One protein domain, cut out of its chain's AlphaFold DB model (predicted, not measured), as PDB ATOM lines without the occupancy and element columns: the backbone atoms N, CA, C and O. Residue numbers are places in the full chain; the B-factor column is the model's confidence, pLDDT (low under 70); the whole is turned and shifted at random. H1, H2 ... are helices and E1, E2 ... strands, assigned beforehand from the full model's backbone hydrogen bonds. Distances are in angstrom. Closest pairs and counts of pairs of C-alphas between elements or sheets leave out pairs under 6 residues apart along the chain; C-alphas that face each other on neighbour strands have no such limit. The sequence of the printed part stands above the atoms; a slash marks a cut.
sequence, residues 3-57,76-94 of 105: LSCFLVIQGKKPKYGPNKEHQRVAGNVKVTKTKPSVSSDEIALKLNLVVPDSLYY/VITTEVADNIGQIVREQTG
ATOM      1  N   LEU A   3      84.221  85.833  46.420       83.12
ATOM      2  CA  LEU A   3      83.188  86.647  45.782       83.12
ATOM      3  C   LEU A   3      82.860  86.098  44.393       83.12
ATOM      4  O   LEU A   3      83.746  85.908  43.565       83.12
ATOM      5  N   SER A   4      81.576  85.892  44.117       88.06
ATOM      6  CA  SER A   4      81.092  85.550  42.780       88.06
ATOM      7  C   SER A   4      80.173  86.649  42.263       88.06
ATOM      8  O   SER A   4      79.251  87.078  42.959       88.06
ATOM      9  N   CYS A   5      80.403  87.090  41.030       90.88
ATOM     10  CA  CYS A   5      79.547  88.048  40.342       90.88
ATOM     11  C   CYS A   5      79.496  87.757  38.839       90.88
ATOM     12  O   CYS A   5      80.223  86.915  38.311       90.88
ATOM     13  N   PHE A   6      78.605  88.453  38.149       92.94
ATOM     14  CA  PHE A   6      78.522  88.475  36.701       92.94
ATOM     15  C   PHE A   6      78.876  89.876  36.212       92.94
ATOM     16  O   PHE A   6      78.266  90.856  36.641       92.94
ATOM     17  N   LEU A   7      79.851  89.962  35.313       92.62
ATOM     18  CA  LEU A   7      80.181  91.166  34.562       92.62
ATOM     19  C   LEU A   7      79.416  91.127  33.239       92.62
ATOM     20  O   LEU A   7      79.600  90.208  32.448       92.62
ATOM     21  N   VAL A   8      78.555  92.108  33.011       91.94
ATOM     22  CA  VAL A   8      77.790  92.283  31.777       91.94
ATOM     23  C   VAL A   8      78.435  93.390  30.962       91.94
ATOM     24  O   VAL A   8      78.602  94.502  31.457       91.94
ATOM     25  N   ILE A   9      78.788  93.082  29.721       90.50
ATOM     26  CA  ILE A   9      79.394  94.011  28.770       90.50
ATOM     27  C   ILE A   9      78.423  94.177  27.608       90.50
ATOM     28  O   ILE A   9      78.089  93.201  26.938       90.50
ATOM     29  N   GLN A  10      77.992  95.409  27.358       88.88
ATOM     30  CA  GLN A  10      77.146  95.769  26.231       88.88
ATOM     31  C   GLN A  10      77.995  96.384  25.115       88.88
ATOM     32  O   GLN A  10      78.704  97.377  25.321       88.88
ATOM     33  N   GLY A  11      77.909  95.802  23.919       81.12
ATOM     34  CA  GLY A  11      78.601  96.299  22.733       81.12
ATOM     35  C   GLY A  11      78.110  97.685  22.295       81.12
ATOM     36  O   GLY A  11      76.986  98.099  22.578       81.12
ATOM     37  N   LYS A  12      78.950  98.421  21.558       74.94
ATOM     38  CA  LYS A  12      78.552  99.707  20.966       74.94
ATOM     39  C   LYS A  12      77.502  99.459  19.882       74.94
ATOM     40  O   LYS A  12      77.823  98.883  18.845       74.94
ATOM     41  N   LYS A  13      76.268  99.927  20.082       65.50
ATOM     42  CA  LYS A  13      75.262  99.947  19.011       65.50
ATOM     43  C   LYS A  13      75.514 101.151  18.096       65.50
ATOM     44  O   LYS A  13      75.497 102.279  18.594       65.50
ATOM     45  N   PRO A  14      75.717 100.962  16.779       59.50
ATOM     46  CA  PRO A  14      75.662 102.080  15.851       59.50
ATOM     47  C   PRO A  14      74.230 102.624  15.865       59.50
ATOM     48  O   PRO A  14      73.283 101.929  15.498       59.50
ATOM     49  N   LYS A  15      74.047 103.858  16.342       58.09
ATOM     50  CA  LYS A  15      72.761 104.543  16.212       58.09
ATOM     51  C   LYS A  15      72.648 105.059  14.778       58.09
ATOM     52  O   LYS A  15      73.373 105.971  14.398       58.09
ATOM     53  N   TYR A  16      71.737 104.486  13.995       55.28
ATOM     54  CA  TYR A  16      71.329 105.061  12.715       55.28
ATOM     55  C   TYR A  16      70.232 106.097  12.979       55.28
ATOM     56  O   TYR A  16      69.064 105.754  13.140       55.28
ATOM     57  N   GLY A  17      70.631 107.363  13.103       59.38
ATOM     58  CA  GLY A  17      69.709 108.499  13.094       59.38
ATOM     59  C   GLY A  17      69.377 108.949  11.664       59.38
ATOM     60  O   GLY A  17      70.113 108.610  10.734       59.38
ATOM     61  N   PRO A  18      68.300 109.735  11.465       58.28
ATOM     62  CA  PRO A  18      67.952 110.301  10.156       58.28
ATOM     63  C   PRO A  18      69.052 111.223   9.603       58.28
ATOM     64  O   PRO A  18      69.250 111.294   8.394       58.28
ATOM     65  N   ASN A  19      69.831 111.853  10.489       59.53
ATOM     66  CA  ASN A  19      71.075 112.530  10.148       59.53
ATOM     67  C   ASN A  19      72.232 111.563  10.418       59.53
ATOM     68  O   ASN A  19      72.440 111.157  11.559       59.53
ATOM     69  N   LYS A  20      72.948 111.170   9.358       53.50
ATOM     70  CA  LYS A  20      74.050 110.186   9.331       53.50
ATOM     71  C   LYS A  20      75.316 110.661  10.066       53.50
ATOM     72  O   LYS A  20      76.424 110.528   9.556       53.50
ATOM     73  N   GLU A  21      75.172 111.241  11.245       53.81
ATOM     74  CA  GLU A  21      76.296 111.590  12.097       53.81
ATOM     75  C   GLU A  21      76.657 110.353  12.926       53.81
ATOM     76  O   GLU A  21      75.851 109.836  13.702       53.81
ATOM     77  N   HIS A  22      77.857 109.814  12.702       52.50
ATOM     78  CA  HIS A  22      78.355 108.620  13.382       52.50
ATOM     79  C   HIS A  22      78.623 108.932  14.862       52.50
ATOM     80  O   HIS A  22      79.767 109.132  15.274       52.50
ATOM     81  N   GLN A  23      77.581 108.962  15.693       58.28
ATOM     82  CA  GLN A  23      77.755 109.125  17.130       58.28
ATOM     83  C   GLN A  23      78.339 107.828  17.709       58.28
ATOM     84  O   GLN A  23      77.662 106.804  17.823       58.28
ATOM     85  N   ARG A  24      79.631 107.857  18.059       55.25
ATOM     86  CA  ARG A  24      80.319 106.758  18.747       55.25
ATOM     87  C   ARG A  24      79.766 106.625  20.166       55.25
ATOM     88  O   ARG A  24      80.281 107.234  21.095       55.25
ATOM     89  N   VAL A  25      78.725 105.819  20.345       63.25
ATOM     90  CA  VAL A  25      78.214 105.482  21.679       63.25
ATOM     91  C   VAL A  25      79.251 104.602  22.382       63.25
ATOM     92  O   VAL A  25      79.731 103.632  21.797       63.25
ATOM     93  N   ALA A  26      79.661 104.954  23.601       69.56
ATOM     94  CA  ALA A  26      80.531 104.104  24.414       69.56
ATOM     95  C   ALA A  26      79.780 102.824  24.835       69.56
ATOM     96  O   ALA A  26      78.569 102.864  25.039       69.56
ATOM     97  N   GLY A  27      80.479 101.688  24.926       79.19
ATOM     98  CA  GLY A  27      79.877 100.455  25.450       79.19
ATOM     99  C   GLY A  27      79.525 100.620  26.930       79.19
ATOM    100  O   GLY A  27      80.131 101.446  27.613       79.19
ATOM    101  N   ASN A  28      78.548  99.860  27.420       87.31
ATOM    102  CA  ASN A  28      78.153  99.882  28.829       87.31
ATOM    103  C   ASN A  28      78.706  98.650  29.552       87.31
ATOM    104  O   ASN A  28      78.802  97.574  28.963       87.31
ATOM    105  N   VAL A  29      79.070  98.807  30.824       90.75
ATOM    106  CA  VAL A  29      79.501  97.703  31.681       90.75
ATOM    107  C   VAL A  29      78.712  97.744  32.986       90.75
ATOM    108  O   VAL A  29      78.602  98.788  33.627       90.75
ATOM    109  N   LYS A  30      78.186  96.587  33.391       92.56
ATOM    110  CA  LYS A  30      77.347  96.398  34.580       92.56
ATOM    111  C   LYS A  30      77.813  95.175  35.359       92.56
ATOM    112  O   LYS A  30      78.193  94.174  34.769       92.56
ATOM    113  N   VAL A  31      77.711  95.213  36.685       94.00
ATOM    114  CA  VAL A  31      77.994  94.055  37.548       94.00
ATOM    115  C   VAL A  31      76.717  93.618  38.260       94.00
ATOM    116  O   VAL A  31      76.003  94.447  38.823       94.00
ATOM    117  N   THR A  32      76.419  92.319  38.255       93.88
ATOM    118  CA  THR A  32      75.290  91.734  38.994       93.88
ATOM    119  C   THR A  32      75.738  90.576  39.869       93.88
ATOM    120  O   THR A  32      76.653  89.833  39.534       93.88
ATOM    121  N   LYS A  33      75.081  90.393  41.018       92.38
ATOM    122  CA  LYS A  33      75.322  89.226  41.885       92.38
ATOM    123  C   LYS A  33      74.619  87.975  41.358       92.38
ATOM    124  O   LYS A  33      75.151  86.873  41.436       92.38
ATOM    125  N   THR A  34      73.422  88.149  40.811       93.19
ATOM    126  CA  THR A  34      72.619  87.075  40.222       93.19
ATOM    127  C   THR A  34      72.908  86.940  38.732       93.19
ATOM    128  O   THR A  34      73.381  87.885  38.092       93.19
ATOM    129  N   LYS A  35      72.623  85.754  38.181       92.56
ATOM    130  CA  LYS A  35      72.764  85.486  36.748       92.56
ATOM    131  C   LYS A  35      71.857  86.448  35.965       92.56
ATOM    132  O   LYS A  35      70.643  86.405  36.168       92.56
ATOM    133  N   PRO A  36      72.412  87.313  35.102       91.44
ATOM    134  CA  PRO A  36      71.620  88.269  34.346       91.44
ATOM    135  C   PRO A  36      70.924  87.577  33.167       91.44
ATOM    136  O   PRO A  36      71.437  86.604  32.609       91.44
ATOM    137  N   SER A  37      69.773  88.114  32.768       92.06
ATOM    138  CA  SER A  37      69.241  87.896  31.423       92.06
ATOM    139  C   SER A  37      69.980  88.844  30.482       92.06
ATOM    140  O   SER A  37      69.992  90.043  30.751       92.06
ATOM    141  N   VAL A  38      70.604  88.314  29.432       89.62
ATOM    142  CA  VAL A  38      71.381  89.093  28.453       89.62
ATOM    143  C   VAL A  38      70.598  89.268  27.158       89.62
ATOM    144  O   VAL A  38      69.915  88.340  26.718       89.62
ATOM    145  N   SER A  39      70.684  90.450  26.551       87.31
ATOM    146  CA  SER A  39      70.212  90.684  25.182       87.31
ATOM    147  C   SER A  39      71.256  90.241  24.146       87.31
ATOM    148  O   SER A  39      72.389  89.907  24.482       87.31
ATOM    149  N   SER A  40      70.894  90.237  22.858       85.25
ATOM    150  CA  SER A  40      71.794  89.818  21.767       85.25
ATOM    151  C   SER A  40      73.044  90.692  21.601       85.25
ATOM    152  O   SER A  40      73.999  90.278  20.950       85.25
ATOM    153  N   ASP A  41      73.043  91.894  22.176       86.94
ATOM    154  CA  ASP A  41      74.165  92.834  22.192       86.94
ATOM    155  C   ASP A  41      74.954  92.839  23.509       86.94
ATOM    156  O   ASP A  41      75.823  93.694  23.701       86.94
ATOM    157  N   GLU A  42      74.652  91.909  24.412       87.88
ATOM    158  CA  GLU A  42      75.274  91.801  25.725       87.88
ATOM    159  C   GLU A  42      76.001  90.467  25.904       87.88
ATOM    160  O   GLU A  42      75.558  89.407  25.464       87.88
ATOM    161  N   ILE A  43      77.119  90.518  26.622       89.06
ATOM    162  CA  ILE A  43      77.894  89.351  27.039       89.06
ATOM    163  C   ILE A  43      77.942  89.341  28.562       89.06
ATOM    164  O   ILE A  43      78.325  90.340  29.167       89.06
ATOM    165  N   ALA A  44      77.596  88.212  29.188       92.75
ATOM    166  CA  ALA A  44      77.757  88.012  30.628       92.75
ATOM    167  C   ALA A  44      78.910  87.049  30.929       92.75
ATOM    168  O   ALA A  44      78.897  85.892  30.511       92.75
ATOM    169  N   LEU A  45      79.875  87.515  31.719       90.69
ATOM    170  CA  LEU A  45      81.021  86.751  32.203       90.69
ATOM    171  C   LEU A  45      80.837  86.455  33.692       90.69
ATOM    172  O   LEU A  45      80.671  87.378  34.488       90.69
ATOM    173  N   LYS A  46      80.873  85.179  34.087       93.00
ATOM    174  CA  LYS A  46      80.877  84.798  35.507       93.00
ATOM    175  C   LYS A  46      82.297  84.918  36.055       93.00
ATOM    176  O   LYS A  46      83.187  84.205  35.602       93.00
ATOM    177  N   LEU A  47      82.483  85.771  37.053       86.69
ATOM    178  CA  LEU A  47      83.749  85.965  37.749       86.69
ATOM    179  C   LEU A  47      83.658  85.334  39.137       86.69
ATOM    180  O   LEU A  47      82.714  85.600  39.882       86.69
ATOM    181  N   ASN A  48      84.639  84.502  39.479       85.19
ATOM    182  CA  ASN A  48      84.842  84.005  40.836       85.19
ATOM    183  C   ASN A  48      86.194  84.537  41.306       85.19
ATOM    184  O   ASN A  48      87.225  84.202  40.730       85.19
ATOM    185  N   LEU A  49      86.166  85.404  42.308       81.81
ATOM    186  CA  LEU A  49      87.316  86.123  42.826       81.81
ATOM    187  C   LEU A  49      87.590  85.635  44.244       81.81
ATOM    188  O   LEU A  49      86.700  85.639  45.096       81.81
ATOM    189  N   VAL A  50      88.829  85.234  44.500       81.19
ATOM    190  CA  VAL A  50      89.324  84.984  45.853       81.19
ATOM    191  C   VAL A  50      90.089  86.235  46.259       81.19
ATOM    192  O   VAL A  50      91.168  86.496  45.739       81.19
ATOM    193  N   VAL A  51      89.494  87.045  47.131       78.06
ATOM    194  CA  VAL A  51      90.072  88.308  47.601       78.06
ATOM    195  C   VAL A  51      90.601  88.081  49.017       78.06
ATOM    196  O   VAL A  51      89.794  87.826  49.917       78.06
ATOM    197  N   PRO A  52      91.925  88.112  49.245       78.44
ATOM    198  CA  PRO A  52      92.498  87.993  50.581       78.44
ATOM    199  C   PRO A  52      92.021  89.121  51.493       78.44
ATOM    200  O   PRO A  52      91.978  90.281  51.083       78.44
ATOM    201  N   ASP A  53      91.705  88.798  52.747       75.38
ATOM    202  CA  ASP A  53      91.185  89.794  53.690       75.38
ATOM    203  C   ASP A  53      92.238  90.878  53.994       75.38
ATOM    204  O   ASP A  53      91.887  92.027  54.248       75.38
ATOM    205  N   SER A  54      93.529  90.553  53.851       72.69
ATOM    206  CA  SER A  54      94.657  91.485  53.972       72.69
ATOM    207  C   SER A  54      94.585  92.690  53.024       72.69
ATOM    208  O   SER A  54      95.103  93.747  53.382       72.69
ATOM    209  N   LEU A  55      93.908  92.579  51.871       64.94
ATOM    210  CA  LEU A  55      93.708  93.697  50.935       64.94
ATOM    211  C   LEU A  55      92.769  94.781  51.481       64.94
ATOM    212  O   LEU A  55      92.797  95.908  50.997       64.94
ATOM    213  N   TYR A  56      91.949  94.463  52.485       69.31
ATOM    214  CA  TYR A  56      91.052  95.424  53.130       69.31
ATOM    215  C   TYR A  56      91.691  96.126  54.336       69.31
ATOM    216  O   TYR A  56      91.152  97.123  54.812       69.31
ATOM    217  N   TYR A  57      92.829  95.629  54.837       64.31
ATOM    218  CA  TYR A  57      93.462  96.120  56.067       64.31
ATOM    219  C   TYR A  57      94.634  97.092  55.839       64.31
ATOM    220  O   TYR A  57      95.258  97.515  56.812       64.31
ATOM    221  N   VAL A  76     119.038 102.718  34.348       48.28
ATOM    222  CA  VAL A  76     119.880 101.523  34.445       48.28
ATOM    223  C   VAL A  76     119.454 100.812  35.724       48.28
ATOM    224  O   VAL A  76     119.830 101.208  36.825       48.28
ATOM    225  N   ILE A  77     118.603  99.799  35.580       44.94
ATOM    226  CA  ILE A  77     118.193  98.940  36.687       44.94
ATOM    227  C   ILE A  77     119.395  98.056  37.019       44.94
ATOM    228  O   ILE A  77     119.635  97.042  36.368       44.94
ATOM    229  N   THR A  78     120.194  98.467  38.000       53.81
ATOM    230  CA  THR A  78     121.220  97.603  38.583       53.81
ATOM    231  C   THR A  78     120.541  96.482  39.373       53.81
ATOM    232  O   THR A  78     119.488  96.677  39.986       53.81
ATOM    233  N   THR A  79     121.128  95.287  39.341       51.44
ATOM    234  CA  THR A  79     120.592  94.047  39.938       51.44
ATOM    235  C   THR A  79     120.212  94.192  41.416       51.44
ATOM    236  O   THR A  79     119.226  93.611  41.857       51.44
ATOM    237  N   GLU A  80     120.898  95.061  42.156       47.78
ATOM    238  CA  GLU A  80     120.615  95.358  43.566       47.78
ATOM    239  C   GLU A  80     119.246  96.028  43.794       47.78
ATOM    240  O   GLU A  80     118.625  95.848  44.841       47.78
ATOM    241  N   VAL A  81     118.737  96.793  42.822       53.25
ATOM    242  CA  VAL A  81     117.422  97.450  42.928       53.25
ATOM    243  C   VAL A  81     116.295  96.455  42.636       53.25
ATOM    244  O   VAL A  81     115.242  96.513  43.272       53.25
ATOM    245  N   ALA A  82     116.521  95.501  41.728       50.84
ATOM    246  CA  ALA A  82     115.544  94.466  41.392       50.84
ATOM    247  C   ALA A  82     115.297  93.501  42.565       50.84
ATOM    248  O   ALA A  82     114.141  93.198  42.875       50.84
ATOM    249  N   ASP A  83     116.358  93.093  43.265       50.97
ATOM    250  CA  ASP A  83     116.257  92.180  44.410       50.97
ATOM    251  C   ASP A  83     115.559  92.839  45.609       50.97
ATOM    252  O   ASP A  83     114.689  92.231  46.236       50.97
ATOM    253  N   ASN A  84     115.844  94.120  45.869       53.59
ATOM    254  CA  ASN A  84     115.185  94.874  46.937       53.59
ATOM    255  C   ASN A  84     113.683  95.074  46.674       53.59
ATOM    256  O   ASN A  84     112.868  94.927  47.587       53.59
ATOM    257  N   ILE A  85     113.289  95.362  45.429       54.41
ATOM    258  CA  ILE A  85     111.869  95.500  45.071       54.41
ATOM    259  C   ILE A  85     111.165  94.137  45.157       54.41
ATOM    260  O   ILE A  85     110.070  94.045  45.714       54.41
ATOM    261  N   GLY A  86     111.798  93.065  44.673       50.69
ATOM    262  CA  GLY A  86     111.246  91.710  44.741       50.69
ATOM    263  C   GLY A  86     111.037  91.218  46.176       50.69
ATOM    264  O   GLY A  86     110.001  90.617  46.480       50.69
ATOM    265  N   GLN A  87     111.980  91.511  47.074       49.78
ATOM    266  CA  GLN A  87     111.901  91.112  48.476       49.78
ATOM    267  C   GLN A  87     110.815  91.885  49.236       49.78
ATOM    268  O   GLN A  87     109.980  91.268  49.899       49.78
ATOM    269  N   ILE A  88     110.746  93.211  49.073       53.88
ATOM    270  CA  ILE A  88     109.736  94.046  49.748       53.88
ATOM    271  C   ILE A  88     108.323  93.685  49.273       53.88
ATOM    272  O   ILE A  88     107.395  93.606  50.081       53.88
ATOM    273  N   VAL A  89     108.145  93.399  47.980       48.72
ATOM    274  CA  VAL A  89     106.837  93.003  47.442       48.72
ATOM    275  C   VAL A  89     106.428  91.610  47.933       48.72
ATOM    276  O   VAL A  89     105.274  91.435  48.335       48.72
ATOM    277  N   ARG A  90     107.350  90.639  48.009       48.78
ATOM    278  CA  ARG A  90     107.064  89.306  48.576       48.78
ATOM    279  C   ARG A  90     106.693  89.372  50.056       48.78
ATOM    280  O   ARG A  90     105.692  88.777  50.451       48.78
ATOM    281  N   GLU A  91     107.459  90.110  50.856       49.69
ATOM    282  CA  GLU A  91     107.260  90.198  52.308       49.69
ATOM    283  C   GLU A  91     105.990  90.970  52.689       49.69
ATOM    284  O   GLU A  91     105.333  90.628  53.672       49.69
ATOM    285  N   GLN A  92     105.597  91.987  51.914       45.50
ATOM    286  CA  GLN A  92     104.458  92.842  52.271       45.50
ATOM    287  C   GLN A  92     103.125  92.415  51.655       45.50
ATOM    288  O   GLN A  92     102.075  92.772  52.196       45.50
ATOM    289  N   THR A  93     103.139  91.672  50.545       43.91
ATOM    290  CA  THR A  93     101.910  91.365  49.790       43.91
ATOM    291  C   THR A  93     101.632  89.874  49.615       43.91
ATOM    292  O   THR A  93     100.515  89.514  49.247       43.91
ATOM    293  N   GLY A  94     102.599  88.993  49.912       35.47
ATOM    294  CA  GLY A  94     102.460  87.546  49.710       35.47
ATOM    295  C   GLY A  94     102.395  87.129  48.235       35.47
ATOM    296  O   GLY A  94     102.017  86.000  47.929       35.47
TER     297      GLY A  94
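Overview. This is residues 3 to 57 and 76 to 94 of the 105 residues of an uncharacterized protein of gamma proteobacterium HTCC5015 (UniProt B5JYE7). What shape do these coordinates make? A small, strongly twisted sheet of three strands has both faces bare of named helices, with residues 16 to 21 of its long E1-E2 loop sticking out at one end; past the other end, beyond the little helix H1 that follows E3, the longer helix H2 lies away from the sheet, and its residues 79 to 92 stand free. What is it made of, and how large is it? The printed part has 74 residues, with three named strands and then two named helices in the order E1 E2 E3 H1 H2; the sheet's order is E2 - E1 - E3, all antiparallel, and the class is mixed, helices and strands. The whole is extended, with a radius of gyration of the C-alphas of 21.8 A, and flat, spanning 64 by 38 by 19 A.

Arrangement. How are the strands paired? E1, residues 3 to 10, and E2, residues 28 to 32, form a hairpin, antiparallel at 154 degrees; C-alphas 29 and 9 face each other at 4.7 A, and N 8 and O 30 are within hydrogen-bond range at 2.7 A. E3, residues 42 to 50, is antiparallel to E1 at 157 degrees; C-alphas 8 and 44 face each other at 4.4 A, and N 7 and O 45 are within range at 2.8 A. E1 is the inner strand, and E2 and E3 are edge strands. Where do the helices stand? H1, residues 53 to 56, and H2, residues 79 to 93, are not on the sheet, each with 0 pairs of C-alphas within 10 A. H1 and H2 are only just apart, at 8.4 A. In H2 every O i to N i+4 pair is within hydrogen-bond range, while H1 is too short for such a pair.

Along the chain. Where does the first strand lie? E1 runs 22.4 A from C-alpha 3 at (83.188, 86.647, 45.782) to C-alpha 10. How long are the other elements? E2 measures 13.3 A, E3 25.5 A, H1 5.7 A and H2 21.3 A, from first to last C-alpha. Where does the last helix end? H2 ends with C-alpha 93 at (101.910, 91.365, 49.790).

Size, cuts and confidence. How far does it reach? The two C-alphas farthest apart, those of Pro 18 and Glu 80, are 64.1 A apart. Is anything missing, and which links are long? Residues 58 to 75 are not printed, and C-alphas 57 and 76 are 34.6 A apart across this cut. Of the links printed whole, E1 to E2 is long, E2 to E3 short and E3 to H1 tight. Where is the model's confidence low? Residues 13 to 26, 55 to 57 and 76 to 94 are under 70, and the mean pLDDT of the printed part is 71.2.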